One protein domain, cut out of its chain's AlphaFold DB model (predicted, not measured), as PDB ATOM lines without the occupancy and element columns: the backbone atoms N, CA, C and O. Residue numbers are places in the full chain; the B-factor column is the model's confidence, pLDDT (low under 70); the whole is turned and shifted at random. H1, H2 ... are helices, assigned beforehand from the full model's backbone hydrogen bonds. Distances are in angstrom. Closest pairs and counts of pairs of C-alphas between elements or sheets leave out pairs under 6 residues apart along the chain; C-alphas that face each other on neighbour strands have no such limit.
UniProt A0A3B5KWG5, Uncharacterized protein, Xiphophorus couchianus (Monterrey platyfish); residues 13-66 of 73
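This is residues 13 to 66 of the 73 residues of an uncharacterized protein of Xiphophorus couchianus (Monterrey platyfish) (UniProt A0A3B5KWG5). There is little regular structure here: a long, thin strip of chain with a four-residue helix, H1, near one end of its longest axis and a longer helix, H2, at the other. Residues 17 to 46, with no named element, make the bridge between them, and residues 61 to 66 run on as a tail after H2. The printed part has 54 residues with two named helices, H1 then H2, and no named strand; the class is all helix, with 18 residues in named elements. The whole is extended, with a radius of gyration of the C-alphas of 18.6 A, and flat, spanning 51 by 28 by 15 A.

H1, residues 13 to 16, and H2, residues 47 to 60, are apart. Residues 18 to 23 and 31 to 39 stand free, as do residues 54 to 66, of which 54 to 60 belong to H2. In H2 every O i to N i+4 pair is within hydrogen-bond range; H1 is too short for such a pair, and its one O i to N i+3 pair is within range.

H1 begins at C-alpha 13, (168.348, 212.308, 161.437). H2 runs 20.1 A from C-alpha 47, (202.305, 211.092, 143.424), to C-alpha 60, (190.542, 227.343, 143.801).

The two C-alphas farthest apart, those of Pro 19 and Asp 48, are 51.4 A apart. The link from H1 to H2 is long, with 30 residues. The printed part has no cut. Residues 64 to 66 have pLDDT under 70.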
ATOM      1  N   VAL A  13     169.598 211.557 161.662       90.69
ATOM      2  CA  VAL A  13     168.348 212.308 161.437       90.69
ATOM      3  C   VAL A  13     167.231 211.841 162.376       90.69
ATOM      4  O   VAL A  13     166.535 212.644 163.002       90.69
ATOM      5  N   GLU A  14     167.078 210.527 162.536       91.00
ATOM      6  CA  GLU A  14     166.097 209.958 163.463       91.00
ATOM      7  C   GLU A  14     166.461 210.258 164.919       91.00
ATOM      8  O   GLU A  14     165.589 210.584 165.723       91.00
ATOM      9  N   SER A  15     167.753 210.211 165.256       91.75
ATOM     10  CA  SER A  15     168.244 210.512 166.600       91.75
ATOM     11  C   SER A  15     167.948 211.956 167.002       91.75
ATOM     12  O   SER A  15     167.513 212.183 168.128       91.75
ATOM     13  N   LEU A  16     168.111 212.923 166.092       91.06
ATOM     14  CA  LEU A  16     167.754 214.327 166.342       91.06
ATOM     15  C   LEU A  16     166.259 214.505 166.650       91.06
ATOM     16  O   LEU A  16     165.881 215.444 167.342       91.06
ATOM     17  N   SER A  17     165.405 213.573 166.217       89.88
ATOM     18  CA  SER A  17     163.963 213.581 166.497       89.88
ATOM     19  C   SER A  17     163.569 213.034 167.863       89.88
ATOM     20  O   SER A  17     162.393 213.089 168.227       89.88
ATOM     21  N   LEU A  18     164.522 212.522 168.642       92.62
ATOM     22  CA  LEU A  18     164.240 211.993 169.969       92.62
ATOM     23  C   LEU A  18     163.923 213.123 170.964       92.62
ATOM     24  O   LEU A  18     164.555 214.181 170.917       92.62
ATOM     25  N   PRO A  19     163.029 212.888 171.948       93.00
ATOM     26  CA  PRO A  19     162.651 213.896 172.947       93.00
ATOM     27  C   PRO A  19     163.830 214.499 173.717       93.00
ATOM     28  O   PRO A  19     163.737 215.616 174.216       93.00
ATOM     29  N   TYR A  20     164.946 213.769 173.796       93.56
ATOM     30  CA  TYR A  20     166.177 214.225 174.433       93.56
ATOM     31  C   TYR A  20     166.729 215.522 173.817       93.56
ATOM     32  O   TYR A  20     167.240 216.368 174.543       93.56
ATOM     33  N   PHE A  21     166.578 215.711 172.502       91.50
ATOM     34  CA  PHE A  21     167.066 216.898 171.795       91.50
ATOM     35  C   PHE A  21     166.003 217.989 171.631       91.50
ATOM     36  O   PHE A  21     166.316 219.048 171.102       91.50
ATOM     37  N   ALA A  22     164.770 217.791 172.110       88.94
ATOM     38  CA  ALA A  22     163.651 218.705 171.851       88.94
ATOM     39  C   ALA A  22     163.891 220.154 172.319       88.94
ATOM     40  O   ALA A  22     163.304 221.076 171.766       88.94
ATOM     41  N   VAL A  23     164.749 220.355 173.324       92.06
ATOM     42  CA  VAL A  23     165.101 221.687 173.852       92.06
ATOM     43  C   VAL A  23     166.133 222.410 172.977       92.06
ATOM     44  O   VAL A  23     166.220 223.630 173.028       92.06
ATOM     45  N   PHE A  24     166.904 221.669 172.179       87.62
ATOM     46  CA  PHE A  24     168.002 222.197 171.361       87.62
ATOM     47  C   PHE A  24     167.731 222.107 169.859       87.62
ATOM     48  O   PHE A  24     168.482 222.662 169.067       87.62
ATOM     49  N   ARG A  25     166.713 221.343 169.452       87.81
ATOM     50  CA  ARG A  25     166.464 221.049 168.046       87.81
ATOM     51  C   ARG A  25     165.780 222.224 167.357       87.81
ATOM     52  O   ARG A  25     164.639 222.551 167.682       87.81
ATOM     53  N   GLU A  26     166.423 222.733 166.314       90.38
ATOM     54  CA  GLU A  26     165.857 223.710 165.388       90.38
ATOM     55  C   GLU A  26     165.774 223.108 163.976       90.38
ATOM     56  O   GLU A  26     166.747 223.149 163.224       90.38
ATOM     57  N   PRO A  27     164.613 222.554 163.563       85.19
ATOM     58  CA  PRO A  27     164.486 221.873 162.270       85.19
ATOM     59  C   PRO A  27     164.788 222.754 161.051       85.19
ATOM     60  O   PRO A  27     165.054 222.236 159.975       85.19
ATOM     61  N   ALA A  28     164.716 224.080 161.201       86.69
ATOM     62  CA  ALA A  28     165.040 225.025 160.137       86.69
ATOM     63  C   ALA A  28     166.555 225.178 159.905       86.69
ATOM     64  O   ALA A  28     166.954 225.601 158.821       86.69
ATOM     65  N   GLU A  29     167.386 224.842 160.894       87.94
ATOM     66  CA  GLU A  29     168.850 224.887 160.783       87.94
ATOM     67  C   GLU A  29     169.446 223.553 160.299       87.94
ATOM     68  O   GLU A  29     170.602 223.486 159.866       87.94
ATOM     69  N   GLU A  30     168.648 222.482 160.319       87.00
ATOM     70  CA  GLU A  30     169.015 221.177 159.777       87.00
ATOM     71  C   GLU A  30     169.085 221.254 158.246       87.00
ATOM     72  O   GLU A  30     168.079 221.416 157.557       87.00
ATOM     73  N   THR A  31     170.301 221.159 157.706       88.25
ATOM     74  CA  THR A  31     170.565 221.242 156.265       88.25
ATOM     75  C   THR A  31     171.284 219.995 155.782       88.25
ATOM     76  O   THR A  31     172.229 219.525 156.417       88.25
ATOM     77  N   ASP A  32     170.862 219.489 154.626       88.25
ATOM     78  CA  ASP A  32     171.577 218.421 153.941       88.25
ATOM     79  C   ASP A  32     172.808 218.974 153.222       88.25
ATOM     80  O   ASP A  32     172.800 220.067 152.640       88.25
ATOM     81  N   ALA A  33     173.889 218.200 153.256       87.69
ATOM     82  CA  ALA A  33     175.086 218.523 152.499       87.69
ATOM     83  C   ALA A  33     174.837 218.358 150.993       87.69
ATOM     84  O   ALA A  33     174.047 217.521 150.551       87.69
ATOM     85  N   GLN A  34     175.559 219.137 150.189       90.25
ATOM     86  CA  GLN A  34     175.613 218.891 148.751       90.25
ATOM     87  C   GLN A  34     176.305 217.546 148.472       90.25
ATOM     88  O   GLN A  34     177.171 217.141 149.255       90.25
ATOM     89  N   PRO A  35     175.965 216.863 147.362       93.94
ATOM     90  CA  PRO A  35     176.643 215.635 146.970       93.94
ATOM     91  C   PRO A  35     178.159 215.835 146.897       93.94
ATOM     92  O   PRO A  35     178.641 216.771 146.257       93.94
ATOM     93  N   TYR A  36     178.901 214.952 147.559       91.19
ATOM     94  CA  TYR A  36     180.358 214.957 147.534       91.19
ATOM     95  C   TYR A  36     180.867 214.194 146.304       91.19
ATOM     96  O   TYR A  36     180.460 213.055 146.075       91.19
ATOM     97  N   ASP A  37     181.755 214.810 145.518       91.88
ATOM     98  CA  ASP A  37     182.451 214.125 144.422       91.88
ATOM     99  C   ASP A  37     183.626 213.320 144.985       91.88
ATOM    100  O   ASP A  37     184.695 213.860 145.278       91.88
ATOM    101  N   ASN A  38     183.421 212.011 145.126       90.25
ATOM    102  CA  ASN A  38     184.436 211.067 145.573       90.25
ATOM    103  C   ASN A  38     185.116 210.322 144.413       90.25
ATOM    104  O   ASN A  38     185.789 209.317 144.633       90.25
ATOM    105  N   SER A  39     185.011 210.808 143.170       88.62
ATOM    106  CA  SER A  39     185.543 210.112 141.986       88.62
ATOM    107  C   SER A  39     187.061 209.892 141.996       88.62
ATOM    108  O   SER A  39     187.597 209.255 141.092       88.62
ATOM    109  N   HIS A  40     187.781 210.473 142.955       84.44
ATOM    110  CA  HIS A  40     189.216 210.290 143.150       84.44
ATOM    111  C   HIS A  40     189.554 209.044 143.980       84.44
ATOM    112  O   HIS A  40     190.686 208.578 143.893       84.44
ATOM    113  N   GLU A  41     188.604 208.495 144.744       87.75
ATOM    114  CA  GLU A  41     188.818 207.312 145.591       87.75
ATOM    115  C   GLU A  41     189.088 206.055 144.756       87.75
ATOM    116  O   GLU A  41     189.966 205.266 145.091       87.75
ATOM    117  N   ASP A  42     188.408 205.930 143.615       87.50
ATOM    118  CA  ASP A  42     188.548 204.786 142.708       87.50
ATOM    119  C   ASP A  42     189.686 204.953 141.680       87.50
ATOM    120  O   ASP A  42     189.899 204.087 140.827       87.50
ATOM    121  N   LYS A  43     190.420 206.077 141.706       92.00
ATOM    122  CA  LYS A  43     191.477 206.384 140.729       92.00
ATOM    123  C   LYS A  43     192.864 206.089 141.296       92.00
ATOM    124  O   LYS A  43     193.307 206.704 142.263       92.00
ATOM    125  N   GLU A  44     193.627 205.257 140.594       91.56
ATOM    126  CA  GLU A  44     195.062 205.106 140.850       91.56
ATOM    127  C   GLU A  44     195.841 206.285 140.246       91.56
ATOM    128  O   GLU A  44     196.227 206.284 139.076       91.56
ATOM    129  N   LEU A  45     196.060 207.327 141.049       92.69
ATOM    130  CA  LEU A  45     196.866 208.485 140.661       92.69
ATOM    131  C   LEU A  45     198.309 208.348 141.160       92.69
ATOM    132  O   LEU A  45     198.581 207.931 142.286       92.69
ATOM    133  N   THR A  46     199.257 208.774 140.331       96.25
ATOM    134  CA  THR A  46     200.662 208.913 140.731       96.25
ATOM    135  C   THR A  46     200.845 210.051 141.737       96.25
ATOM    136  O   THR A  46     200.036 210.976 141.828       96.25
ATOM    137  N   LEU A  47     201.969 210.040 142.458       95.44
ATOM    138  CA  LEU A  47     202.305 211.092 143.424       95.44
ATOM    139  C   LEU A  47     202.318 212.501 142.798       95.44
ATOM    140  O   LEU A  47     201.895 213.459 143.438       95.44
ATOM    141  N   ASP A  48     202.789 212.644 141.554       96.38
ATOM    142  CA  ASP A  48     202.803 213.947 140.874       96.38
ATOM    143  C   ASP A  48     201.386 214.441 140.545       96.38
ATOM    144  O   ASP A  48     201.078 215.617 140.719       96.38
ATOM    145  N   GLN A  49     200.492 213.537 140.140       95.00
ATOM    146  CA  GLN A  49     199.089 213.869 139.885       95.00
ATOM    147  C   GLN A  49     198.368 214.281 141.171       95.00
ATOM    148  O   GLN A  49     197.698 215.310 141.175       95.00
ATOM    149  N   TRP A  50     198.582 213.560 142.276       95.06
ATOM    150  CA  TRP A  50     198.052 213.950 143.586       95.06
ATOM    151  C   TRP A  50     198.522 215.340 144.016       95.06
ATOM    152  O   TRP A  50     197.715 216.153 144.466       95.06
ATOM    153  N   LYS A  51     199.813 215.647 143.826       96.19
ATOM    154  CA  LYS A  51     200.362 216.982 144.107       96.19
ATOM    155  C   LYS A  51     199.670 218.066 143.289       96.19
ATOM    156  O   LYS A  51     199.359 219.119 143.836       96.19
ATOM    157  N   ARG A  52     199.420 217.814 142.001       95.75
ATOM    158  CA  ARG A  52     198.705 218.760 141.134       95.75
ATOM    159  C   ARG A  52     197.272 218.975 141.608       95.75
ATOM    160  O   ARG A  52     196.895 220.125 141.766       95.75
ATOM    161  N   CYS A  53     196.518 217.911 141.893       93.38
ATOM    162  CA  CYS A  53     195.149 218.022 142.405       93.38
ATOM    163  C   CYS A  53     195.094 218.843 143.698       93.38
ATOM    164  O   CYS A  53     194.361 219.821 143.770       93.38
ATOM    165  N   ALA A  54     195.935 218.510 144.683       94.19
ATOM    166  CA  ALA A  54     195.988 219.244 145.945       94.19
ATOM    167  C   ALA A  54     196.365 220.721 145.745       94.19
ATOM    168  O   ALA A  54     195.789 221.606 146.372       94.19
ATOM    169  N   PHE A  55     197.319 221.003 144.854       96.94
ATOM    170  CA  PHE A  55     197.711 222.374 144.545       96.94
ATOM    171  C   PHE A  55     196.598 223.153 143.837       96.94
ATOM    172  O   PHE A  55     196.385 224.322 144.146       96.94
ATOM    173  N   THR A  56     195.859 222.512 142.930       95.69
ATOM    174  CA  THR A  56     194.679 223.109 142.299       95.69
ATOM    175  C   THR A  56     193.625 223.475 143.339       95.69
ATOM    176  O   THR A  56     193.182 224.618 143.316       95.69
ATOM    177  N   GLU A  57     193.310 222.584 144.285       93.88
ATOM    178  CA  GLU A  57     192.344 222.861 145.363       93.88
ATOM    179  C   GLU A  57     192.754 224.052 146.240       93.88
ATOM    180  O   GLU A  57     191.931 224.895 146.595       93.88
ATOM    181  N   ILE A  58     194.050 224.179 146.545       94.94
ATOM    182  CA  ILE A  58     194.576 225.338 147.281       94.94
ATOM    183  C   ILE A  58     194.325 226.639 146.507       94.94
ATOM    184  O   ILE A  58     193.973 227.654 147.105       94.94
ATOM    185  N   LEU A  59     194.521 226.626 145.186       95.75
ATOM    186  CA  LEU A  59     194.344 227.809 144.343       95.75
ATOM    187  C   LEU A  59     192.870 228.148 144.077       95.75
ATOM    188  O   LEU A  59     192.552 229.323 143.905       95.75
ATOM    189  N   SER A  60     191.982 227.152 144.020       93.00
ATOM    190  CA  SER A  60     190.542 227.343 143.801       93.00
ATOM    191  C   SER A  60     189.760 227.659 145.076       93.00
ATOM    192  O   SER A  60     188.579 227.995 144.992       93.00
ATOM    193  N   PHE A  61     190.394 227.578 146.247       92.31
ATOM    194  CA  PHE A  61     189.755 227.842 147.529       92.31
ATOM    195  C   PHE A  61     189.187 229.271 147.628       92.31
ATOM    196  O   PHE A  61     189.898 230.266 147.464       92.31
ATOM    197  N   GLN A  62     187.899 229.384 147.964       89.19
ATOM    198  CA  GLN A  62     187.201 230.660 148.145       89.19
ATOM    199  C   GLN A  62     186.902 230.910 149.630       89.19
ATOM    200  O   GLN A  62     186.101 230.211 150.245       89.19
ATOM    201  N   ARG A  63     187.520 231.955 150.202       76.44
ATOM    202  CA  ARG A  63     187.444 232.291 151.639       76.44
ATOM    203  C   ARG A  63     186.021 232.545 152.154       76.44
ATOM    204  O   ARG A  63     185.728 232.232 153.300       76.44
ATOM    205  N   THR A  64     185.141 233.078 151.311       65.38
ATOM    206  CA  THR A  64     183.788 233.525 151.686       65.38
ATOM    207  C   THR A  64     182.870 232.394 152.171       65.38
ATOM    208  O   THR A  64     181.880 232.664 152.837       65.38
ATOM    209  N   MET A  65     183.203 231.128 151.899       58.59
ATOM    210  CA  MET A  65     182.450 229.975 152.409       58.59
ATOM    211  C   MET A  65     182.549 229.799 153.940       58.59
ATOM    212  O   MET A  65     181.703 229.113 154.505       58.59
ATOM    213  N   LEU A  66     183.545 230.391 154.623       54.56
ATOM    214  CA  LEU A  66     183.684 230.265 156.085       54.56
ATOM    215  C   LEU A  66     182.848 231.281 156.876       54.56
ATOM    216  O   LEU A  66     182.336 230.940 157.937       54.56
TER     217      LEU A  66